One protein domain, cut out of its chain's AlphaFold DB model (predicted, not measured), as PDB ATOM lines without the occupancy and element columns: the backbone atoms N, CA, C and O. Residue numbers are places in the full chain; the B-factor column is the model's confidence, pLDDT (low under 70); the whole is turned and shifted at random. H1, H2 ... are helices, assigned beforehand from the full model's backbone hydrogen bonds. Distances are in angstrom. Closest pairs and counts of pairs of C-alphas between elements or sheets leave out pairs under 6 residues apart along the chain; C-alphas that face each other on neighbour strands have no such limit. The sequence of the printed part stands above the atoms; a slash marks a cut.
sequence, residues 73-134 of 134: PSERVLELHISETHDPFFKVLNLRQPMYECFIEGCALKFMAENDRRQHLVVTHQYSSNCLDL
ATOM      1  N   PRO A  73     -34.572-113.785  28.611       89.69
ATOM      2  CA  PRO A  73     -34.372-112.331  28.611       89.69
ATOM      3  C   PRO A  73     -35.611-111.514  29.009       89.69
ATOM      4  O   PRO A  73     -35.485-110.326  29.298       89.69
ATOM      5  N   SER A  74     -36.807-112.106  28.981       91.00
ATOM      6  CA  SER A  74     -38.053-111.450  29.390       91.00
ATOM      7  C   SER A  74     -39.120-112.468  29.789       91.00
ATOM      8  O   SER A  74     -39.050-113.640  29.410       91.00
ATOM      9  N   GLU A  75     -40.146-112.005  30.501       93.62
ATOM     10  CA  GLU A  75     -41.322-112.803  30.869       93.62
ATOM     11  C   GLU A  75     -42.025-113.389  29.639       93.62
ATOM     12  O   GLU A  75     -42.245-114.594  29.558       93.62
ATOM     13  N   ARG A  76     -42.276-112.558  28.623       94.25
ATOM     14  CA  ARG A  76     -42.877-112.980  27.352       94.25
ATOM     15  C   ARG A  76     -42.116-114.134  26.696       94.25
ATOM     16  O   ARG A  76     -42.716-115.066  26.165       94.25
ATOM     17  N   VAL A  77     -40.789-114.061  26.707       93.69
ATOM     18  CA  VAL A  77     -39.937-115.101  26.131       93.69
ATOM     19  C   VAL A  77     -39.948-116.367  26.990       93.69
ATOM     20  O   VAL A  77     -39.968-117.467  26.442       93.69
ATOM     21  N   LEU A  78     -40.005-116.235  28.317       95.50
ATOM     22  CA  LEU A  78     -40.179-117.363  29.232       95.50
ATOM     23  C   LEU A  78     -41.495-118.115  28.986       95.50
ATOM     24  O   LEU A  78     -41.488-119.342  28.894       95.50
ATOM     25  N   GLU A  79     -42.612-117.406  28.832       95.69
ATOM     26  CA  GLU A  79     -43.906-118.022  28.517       95.69
ATOM     27  C   GLU A  79     -43.859-118.803  27.200       95.69
ATOM     28  O   GLU A  79     -44.313-119.951  27.124       95.69
ATOM     29  N   LEU A  80     -43.259-118.202  26.167       95.88
ATOM     30  CA  LEU A  80     -43.073-118.864  24.882       95.88
ATOM     31  C   LEU A  80     -42.188-120.091  25.001       95.88
ATOM     32  O   LEU A  80     -42.590-121.144  24.518       95.88
ATOM     33  N   HIS A  81     -41.055-120.003  25.697       95.75
ATOM     34  CA  HIS A  81     -40.177-121.142  25.949       95.75
ATOM     35  C   HIS A  81     -40.932-122.298  26.618       95.75
ATOM     36  O   HIS A  81     -40.811-123.444  26.182       95.75
ATOM     37  N   ILE A  82     -41.748-122.012  27.641       96.81
ATOM     38  CA  ILE A  82     -42.566-123.032  28.311       96.81
ATOM     39  C   ILE A  82     -43.516-123.692  27.307       96.81
ATOM     40  O   ILE A  82     -43.583-124.920  27.259       96.81
ATOM     41  N   SER A  83     -44.206-122.914  26.468       96.44
ATOM     42  CA  SER A  83     -45.096-123.486  25.452       96.44
ATOM     43  C   SER A  83     -44.340-124.266  24.366       96.44
ATOM     44  O   SER A  83     -44.715-125.375  24.020       96.44
ATOM     45  N   GLU A  84     -43.235-123.747  23.847       96.25
ATOM     46  CA  GLU A  84     -42.528-124.322  22.698       96.25
ATOM     47  C   GLU A  84     -41.725-125.570  23.070       96.25
ATOM     48  O   GLU A  84     -41.609-126.508  22.272       96.25
ATOM     49  N   THR A  85     -41.197-125.594  24.293       96.12
ATOM     50  CA  THR A  85     -40.260-126.618  24.766       96.12
ATOM     51  C   THR A  85     -40.928-127.632  25.686       96.12
ATOM     52  O   THR A  85     -40.621-128.825  25.616       96.12
ATOM     53  N   HIS A  86     -41.841-127.179  26.549       97.06
ATOM     54  CA  HIS A  86     -42.393-127.989  27.633       97.06
ATOM     55  C   HIS A  86     -43.881-128.330  27.481       97.06
ATOM     56  O   HIS A  86     -44.343-129.229  28.185       97.06
ATOM     57  N   ASP A  87     -44.628-127.712  26.556       96.81
ATOM     58  CA  ASP A  87     -45.995-128.147  26.251       96.81
ATOM     59  C   ASP A  87     -45.978-129.360  25.294       96.81
ATOM     60  O   ASP A  87     -45.636-129.230  24.110       96.81
ATOM     61  N   PRO A  88     -46.386-130.562  25.753       94.94
ATOM     62  CA  PRO A  88     -46.410-131.756  24.911       94.94
ATOM     63  C   PRO A  88     -47.364-131.635  23.711       94.94
ATOM     64  O   PRO A  88     -47.215-132.375  22.733       94.94
ATOM     65  N   PHE A  89     -48.332-130.717  23.748       96.75
ATOM     66  CA  PHE A  89     -49.275-130.496  22.656       96.75
ATOM     67  C   PHE A  89     -48.753-129.533  21.590       96.75
ATOM     68  O   PHE A  89     -49.284-129.549  20.475       96.75
ATOM     69  N   PHE A  90     -47.700-128.758  21.869       97.56
ATOM     70  CA  PHE A  90     -47.208-127.723  20.959       97.56
ATOM     71  C   PHE A  90     -46.921-128.277  19.563       97.56
ATOM     72  O   PHE A  90     -47.473-127.811  18.564       97.56
ATOM     73  N   LYS A  91     -46.130-129.355  19.491       95.06
ATOM     74  CA  LYS A  91     -45.768-129.991  18.216       95.06
ATOM     75  C   LYS A  91     -46.981-130.546  17.474       95.06
ATOM     76  O   LYS A  91     -47.004-130.485  16.252       95.06
ATOM     77  N   VAL A  92     -47.981-131.066  18.188       97.25
ATOM     78  CA  VAL A  92     -49.203-131.625  17.583       97.25
ATOM     79  C   VAL A  92     -50.059-130.520  16.974       97.25
ATOM     80  O   VAL A  92     -50.535-130.660  15.847       97.25
ATOM     81  N   LEU A  93     -50.234-129.412  17.693       97.31
ATOM     82  CA  LEU A  93     -50.977-128.257  17.203       97.31
ATOM     83  C   LEU A  93     -50.258-127.598  16.017       97.31
ATOM     84  O   LEU A  93     -50.904-127.285  15.015       97.31
ATOM     85  N   ASN A  94     -48.926-127.495  16.069       97.56
ATOM     86  CA  ASN A  94     -48.122-126.872  15.014       97.56
ATOM     87  C   ASN A  94     -48.167-127.616  13.664       97.56
ATOM     88  O   ASN A  94     -47.814-127.056  12.631       97.56
ATOM     89  N   LEU A  95     -48.660-128.861  13.629       96.88
ATOM     90  CA  LEU A  95     -48.921-129.570  12.369       96.88
ATOM     91  C   LEU A  95     -50.059-128.943  11.551       96.88
ATOM     92  O   LEU A  95     -50.180-129.228  10.361       96.88
ATOM     93  N   ARG A  96     -50.940-128.164  12.189       97.00
ATOM     94  CA  ARG A  96     -52.183-127.668  11.575       97.00
ATOM     95  C   ARG A  96     -52.331-126.153  11.613       97.00
ATOM     96  O   ARG A  96     -53.123-125.624  10.839       97.00
ATOM     97  N   GLN A  97     -51.621-125.470  12.503       97.56
ATOM     98  CA  GLN A  97     -51.735-124.026  12.686       97.56
ATOM     99  C   GLN A  97     -50.399-123.419  13.120       97.56
ATOM    100  O   GLN A  97     -49.600-124.126  13.729       97.56
ATOM    101  N   PRO A  98     -50.157-122.125  12.849       98.00
ATOM    102  CA  PRO A  98     -48.932-121.465  13.271       98.00
ATOM    103  C   PRO A  98     -48.904-121.321  14.791       98.00
ATOM    104  O   PRO A  98     -49.770-120.662  15.372       98.00
ATOM    105  N   MET A  99     -47.905-121.932  15.424       97.75
ATOM    106  CA  MET A  99     -47.750-121.901  16.879       97.75
ATOM    107  C   MET A  99     -46.612-120.996  17.354       97.75
ATOM    108  O   MET A  99     -46.677-120.507  18.474       97.75
ATOM    109  N   TYR A 100     -45.601-120.728  16.522       97.31
ATOM    110  CA  TYR A 100     -44.477-119.875  16.911       97.31
ATOM    111  C   TYR A 100     -44.897-118.413  16.899       97.31
ATOM    112  O   TYR A 100     -45.132-117.850  15.832       97.31
ATOM    113  N   GLU A 101     -44.983-117.778  18.057       97.19
ATOM    114  CA  GLU A 101     -45.395-116.378  18.151       97.19
ATOM    115  C   GLU A 101     -44.194-115.430  18.156       97.19
ATOM    116  O   GLU A 101     -43.087-115.800  18.554       97.19
ATOM    117  N   CYS A 102     -44.407-114.184  17.730       96.25
ATOM    118  CA  CYS A 102     -43.384-113.150  17.835       96.25
ATOM    119  C   CYS A 102     -43.029-112.847  19.306       96.25
ATOM    120  O   CYS A 102     -43.903-112.790  20.177       96.25
ATOM    121  N   PHE A 103     -41.737-112.612  19.562       94.31
ATOM    122  CA  PHE A 103     -41.208-112.263  20.887       94.31
ATOM    123  C   PHE A 103     -41.563-110.841  21.331       94.31
ATOM    124  O   PHE A 103     -41.523-110.548  22.521       94.31
ATOM    125  N   ILE A 104     -41.898-109.954  20.393       94.06
ATOM    126  CA  ILE A 104     -42.205-108.557  20.701       94.06
ATOM    127  C   ILE A 104     -43.646-108.430  21.185       94.06
ATOM    128  O   ILE A 104     -44.586-108.792  20.474       94.06
ATOM    129  N   GLU A 105     -43.824-107.871  22.381       92.19
ATOM    130  CA  GLU A 105     -45.145-107.556  22.922       92.19
ATOM    131  C   GLU A 105     -45.924-106.621  21.987       92.19
ATOM    132  O   GLU A 105     -45.390-105.666  21.423       92.19
ATOM    133  N   GLY A 106     -47.207-106.925  21.789       93.06
ATOM    134  CA  GLY A 106     -48.066-106.212  20.842       93.06
ATOM    135  C   GLY A 106     -47.933-106.664  19.381       93.06
ATOM    136  O   GLY A 106     -48.770-106.283  18.562       93.06
ATOM    137  N   CYS A 107     -46.958-107.513  19.031       96.88
ATOM    138  CA  CYS A 107     -46.904-108.142  17.712       96.88
ATOM    139  C   CYS A 107     -47.730-109.437  17.691       96.88
ATOM    140  O   CYS A 107     -47.381-110.428  18.327       96.88
ATOM    141  N   ALA A 108     -48.822-109.445  16.925       96.31
ATOM    142  CA  ALA A 108     -49.754-110.577  16.858       96.31
ATOM    143  C   ALA A 108     -49.378-111.650  15.813       96.31
ATOM    144  O   ALA A 108     -50.166-112.565  15.564       96.31
ATOM    145  N   LEU A 109     -48.218-111.531  15.155       97.94
ATOM    146  CA  LEU A 109     -47.824-112.470  14.105       97.94
ATOM    147  C   LEU A 109     -47.385-113.819  14.683       97.94
ATOM    148  O   LEU A 109     -46.658-113.889  15.676       97.94
ATOM    149  N   LYS A 110     -47.819-114.884  14.002       98.06
ATOM    150  CA  LYS A 110     -47.471-116.275  14.298       98.06
ATOM    151  C   LYS A 110     -46.950-116.977  13.051       98.06
ATOM    152  O   LYS A 110     -47.336-116.631  11.933       98.06
ATOM    153  N   PHE A 111     -46.122-117.993  13.252       98.06
ATOM    154  CA  PHE A 111     -45.374-118.678  12.206       98.06
ATOM    155  C   PHE A 111     -45.487-120.201  12.343       98.06
ATOM    156  O   PHE A 111     -45.663-120.731  13.440       98.06
ATOM    157  N   MET A 112     -45.389-120.909  11.214       97.12
ATOM    158  CA  MET A 112     -45.359-122.382  11.191       97.12
ATOM    159  C   MET A 112     -43.982-122.924  11.584       97.12
ATOM    160  O   MET A 112     -43.883-123.995  12.181       97.12
ATOM    161  N   ALA A 113     -42.920-122.187  11.249       95.75
ATOM    162  CA  ALA A 113     -41.548-122.546  11.555       95.75
ATOM    163  C   ALA A 113     -40.854-121.443  12.358       95.75
ATOM    164  O   ALA A 113     -41.022-120.250  12.105       95.75
ATOM    165  N   GLU A 114     -39.992-121.864  13.277       94.44
ATOM    166  CA  GLU A 114     -39.145-120.972  14.065       94.44
ATOM    167  C   GLU A 114     -38.251-120.074  13.195       94.44
ATOM    168  O   GLU A 114     -38.060-118.897  13.502       94.44
ATOM    169  N   ASN A 115     -37.736-120.592  12.075       94.38
ATOM    170  CA  ASN A 115     -36.914-119.804  11.155       94.38
ATOM    171  C   ASN A 115     -37.672-118.608  10.566       94.38
ATOM    172  O   ASN A 115     -37.083-117.537  10.428       94.38
ATOM    173  N   ASP A 116     -38.966-118.766  10.278       96.75
ATOM    174  CA  ASP A 116     -39.793-117.683   9.742       96.75
ATOM    175  C   ASP A 116     -40.015-116.602  10.809       96.75
ATOM    176  O   ASP A 116     -39.866-115.410  10.528       96.75
ATOM    177  N   ARG A 117     -40.275-117.012  12.061       96.31
ATOM    178  CA  ARG A 117     -40.311-116.094  13.212       96.31
ATOM    179  C   ARG A 117     -38.998-115.332  13.335       96.31
ATOM    180  O   ARG A 117     -39.002-114.112  13.485       96.31
ATOM    181  N   ARG A 118     -37.871-116.045  13.273       94.19
ATOM    182  CA  ARG A 118     -36.533-115.467  13.417       94.19
ATOM    183  C   ARG A 118     -36.261-114.425  12.336       94.19
ATOM    184  O   ARG A 118     -35.789-113.330  12.635       94.19
ATOM    185  N   GLN A 119     -36.617-114.732  11.092       95.56
ATOM    186  CA  GLN A 119     -36.512-113.786   9.989       95.56
ATOM    187  C   GLN A 119     -37.401-112.555  10.209       95.56
ATOM    188  O   GLN A 119     -36.939-111.431  10.012       95.56
ATOM    189  N   HIS A 120     -38.647-112.740  10.654       96.19
ATOM    190  CA  HIS A 120     -39.545-111.634  10.979       96.19
ATOM    191  C   HIS A 120     -38.977-110.722  12.077       96.19
ATOM    192  O   HIS A 120     -38.985-109.502  11.919       96.19
ATOM    193  N   LEU A 121     -38.436-111.291  13.155       94.81
ATOM    194  CA  LEU A 121     -37.828-110.531  14.250       94.81
ATOM    195  C   LEU A 121     -36.684-109.634  13.758       94.81
ATOM    196  O   LEU A 121     -36.630-108.454  14.107       94.81
ATOM    197  N   VAL A 122     -35.813-110.156  12.893       93.88
ATOM    198  CA  VAL A 122     -34.702-109.380  12.324       93.88
ATOM    199  C   VAL A 122     -35.209-108.298  11.368       93.88
ATOM    200  O   VAL A 122     -34.805-107.143  11.471       93.88
ATOM    201  N   VAL A 123     -36.099-108.641  10.435       95.56
ATOM    202  CA  VAL A 123     -36.512-107.725   9.357       95.56
ATOM    203  C   VAL A 123     -37.482-106.650   9.845       95.56
ATOM    204  O   VAL A 123     -37.366-105.493   9.451       95.56
ATOM    205  N   THR A 124     -38.454-107.017  10.680       96.19
ATOM    206  CA  THR A 124     -39.532-106.116  11.108       96.19
ATOM    207  C   THR A 124     -39.198-105.389  12.404       96.19
ATOM    208  O   THR A 124     -39.515-104.210  12.534       96.19
ATOM    209  N   HIS A 125     -38.553-106.072  13.351       94.88
ATOM    210  CA  HIS A 125     -38.282-105.523  14.679       94.88
ATOM    211  C   HIS A 125     -36.813-105.158  14.906       94.88
ATOM    212  O   HIS A 125     -36.490-104.646  15.973       94.88
ATOM    213  N   GLN A 126     -35.934-105.398  13.922       92.31
ATOM    214  CA  GLN A 126     -34.485-105.178  14.046       92.31
ATOM    215  C   GLN A 126     -33.905-105.876  15.282       92.31
ATOM    216  O   GLN A 126     -32.943-105.410  15.893       92.31
ATOM    217  N   TYR A 127     -34.511-107.004  15.658       88.38
ATOM    218  CA  TYR A 127     -34.096-107.767  16.817       88.38
ATOM    219  C   TYR A 127     -32.700-108.330  16.560       88.38
ATOM    220  O   TYR A 127     -32.463-108.986  15.541       88.38
ATOM    221  N   SER A 128     -31.757-108.046  17.458       80.62
ATOM    222  CA  SER A 128     -30.364-108.432  17.255       80.62
ATOM    223  C   SER A 128     -30.232-109.952  17.203       80.62
ATOM    224  O   SER A 128     -30.668-110.648  18.120       80.62
ATOM    225  N   SER A 129     -29.555-110.461  16.173       65.69
ATOM    226  CA  SER A 129     -29.314-111.895  15.970       65.69
ATOM    227  C   SER A 129     -28.597-112.582  17.129       65.69
ATOM    228  O   SER A 129     -28.750-113.780  17.320       65.69
ATOM    229  N   ASN A 130     -27.866-111.811  17.929       60.28
ATOM    230  CA  ASN A 130     -27.059-112.298  19.044       60.28
ATOM    231  C   ASN A 130     -27.907-112.762  20.244       60.28
ATOM    232  O   ASN A 130     -27.354-113.301  21.194       60.28
ATOM    233  N   CYS A 131     -29.220-112.516  20.228       58.75
ATOM    234  CA  CYS A 131     -30.146-112.834  21.319       58.75
ATOM    235  C   CYS A 131     -31.245-113.827  20.879       58.75
ATOM    236  O   CYS A 131     -32.276-113.937  21.530       58.75
ATOM    237  N   LEU A 132     -31.065-114.508  19.738       60.31
ATOM    238  CA  LEU A 132     -32.075-115.396  19.136       60.31
ATOM    239  C   LEU A 132     -31.917-116.879  19.508       60.31
ATOM    240  O   LEU A 132     -32.715-117.683  19.035       60.31
ATOM    241  N   ASP A 133     -30.923-117.232  20.322       57.25
ATOM    242  CA  ASP A 133     -30.727-118.601  20.806       57.25
ATOM    243  C   ASP A 133     -31.411-118.743  22.182       57.25
ATOM    244  O   ASP A 133     -30.865-118.316  23.201       57.25
ATOM    245  N   LEU A 134     -32.638-119.281  22.184       57.94
ATOM    246  CA  LEU A 134     -33.491-119.545  23.355       57.94
ATOM    247  C   LEU A 134     -33.885-121.020  23.422       57.94
ATOM    248  O   LEU A 134     -33.966-121.657  22.351       57.94
TER     249      LEU A 134
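Overview. This is residues 73 to 134 of the 134 residues of an uncharacterized protein of Sphaeroforma arctica JP610 (UniProt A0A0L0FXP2). Two 12-residue helices, H1 and H3, run opposite ways on two sides of the domain, apart from each other, and the long stretch 95 to 113, with no named element, leads from H2 to H3 in a wide loop that swings out to one side round residue 106. Short H2 sits beyond the end of H1, and the final stretch, residues 126 to 134, leads from the end of H3 back toward H1. The printed part has 62 residues with three named helices, in the order H1, H2, H3, and no named strand; the class is all helix, though the helices hold 29 of the 62 residues, under half. The whole is compact, with a radius of gyration of the C-alphas of 11.3 A, and rounded, spanning 30 by 21 by 21 A.

Arrangement. Begin with H1, residues 75 to 86, and look at its residues 83 to 84, which alone touch H2, residues 90 to 94. The two only just touch, with 3 pairs of C-alphas within 8 A, and only at the corner by their link; the closest C-alphas are those of Glu 84 and Phe 90, 6.0 A apart. H3, residues 114 to 125, touches no helix: it is apart from H1 and from H2. Between H2 and H3, residues 100 to 101 pair with residues 110 to 111, antiparallel. In H1, H2 and H3 every O i to N i+4 pair is within hydrogen-bond range.

Along the chain. Find C-alpha 75 at (-41.322, -112.803, 30.869); from there H1 runs 15.6 A to C-alpha 86 at (-42.393, -127.989, 27.633). H2 starts at C-alpha 90 and spans 6.1 A from first to last C-alpha. H3 runs 15.5 A from C-alpha 114 to C-alpha 125 at (-38.282, -105.523, 14.679).

Size, cuts and confidence. The C-alphas farthest apart are those of Pro 88 and Gln 126, 31.1 A. The printed part has no cut and ends at residue 134, the chain's last. The link from H1 to H2 is tight, and that from H2 to H3, 19 residues, is long. In this predicted model the mean pLDDT of the printed part is 91.9; look for values under 70 at residues 129 to 134.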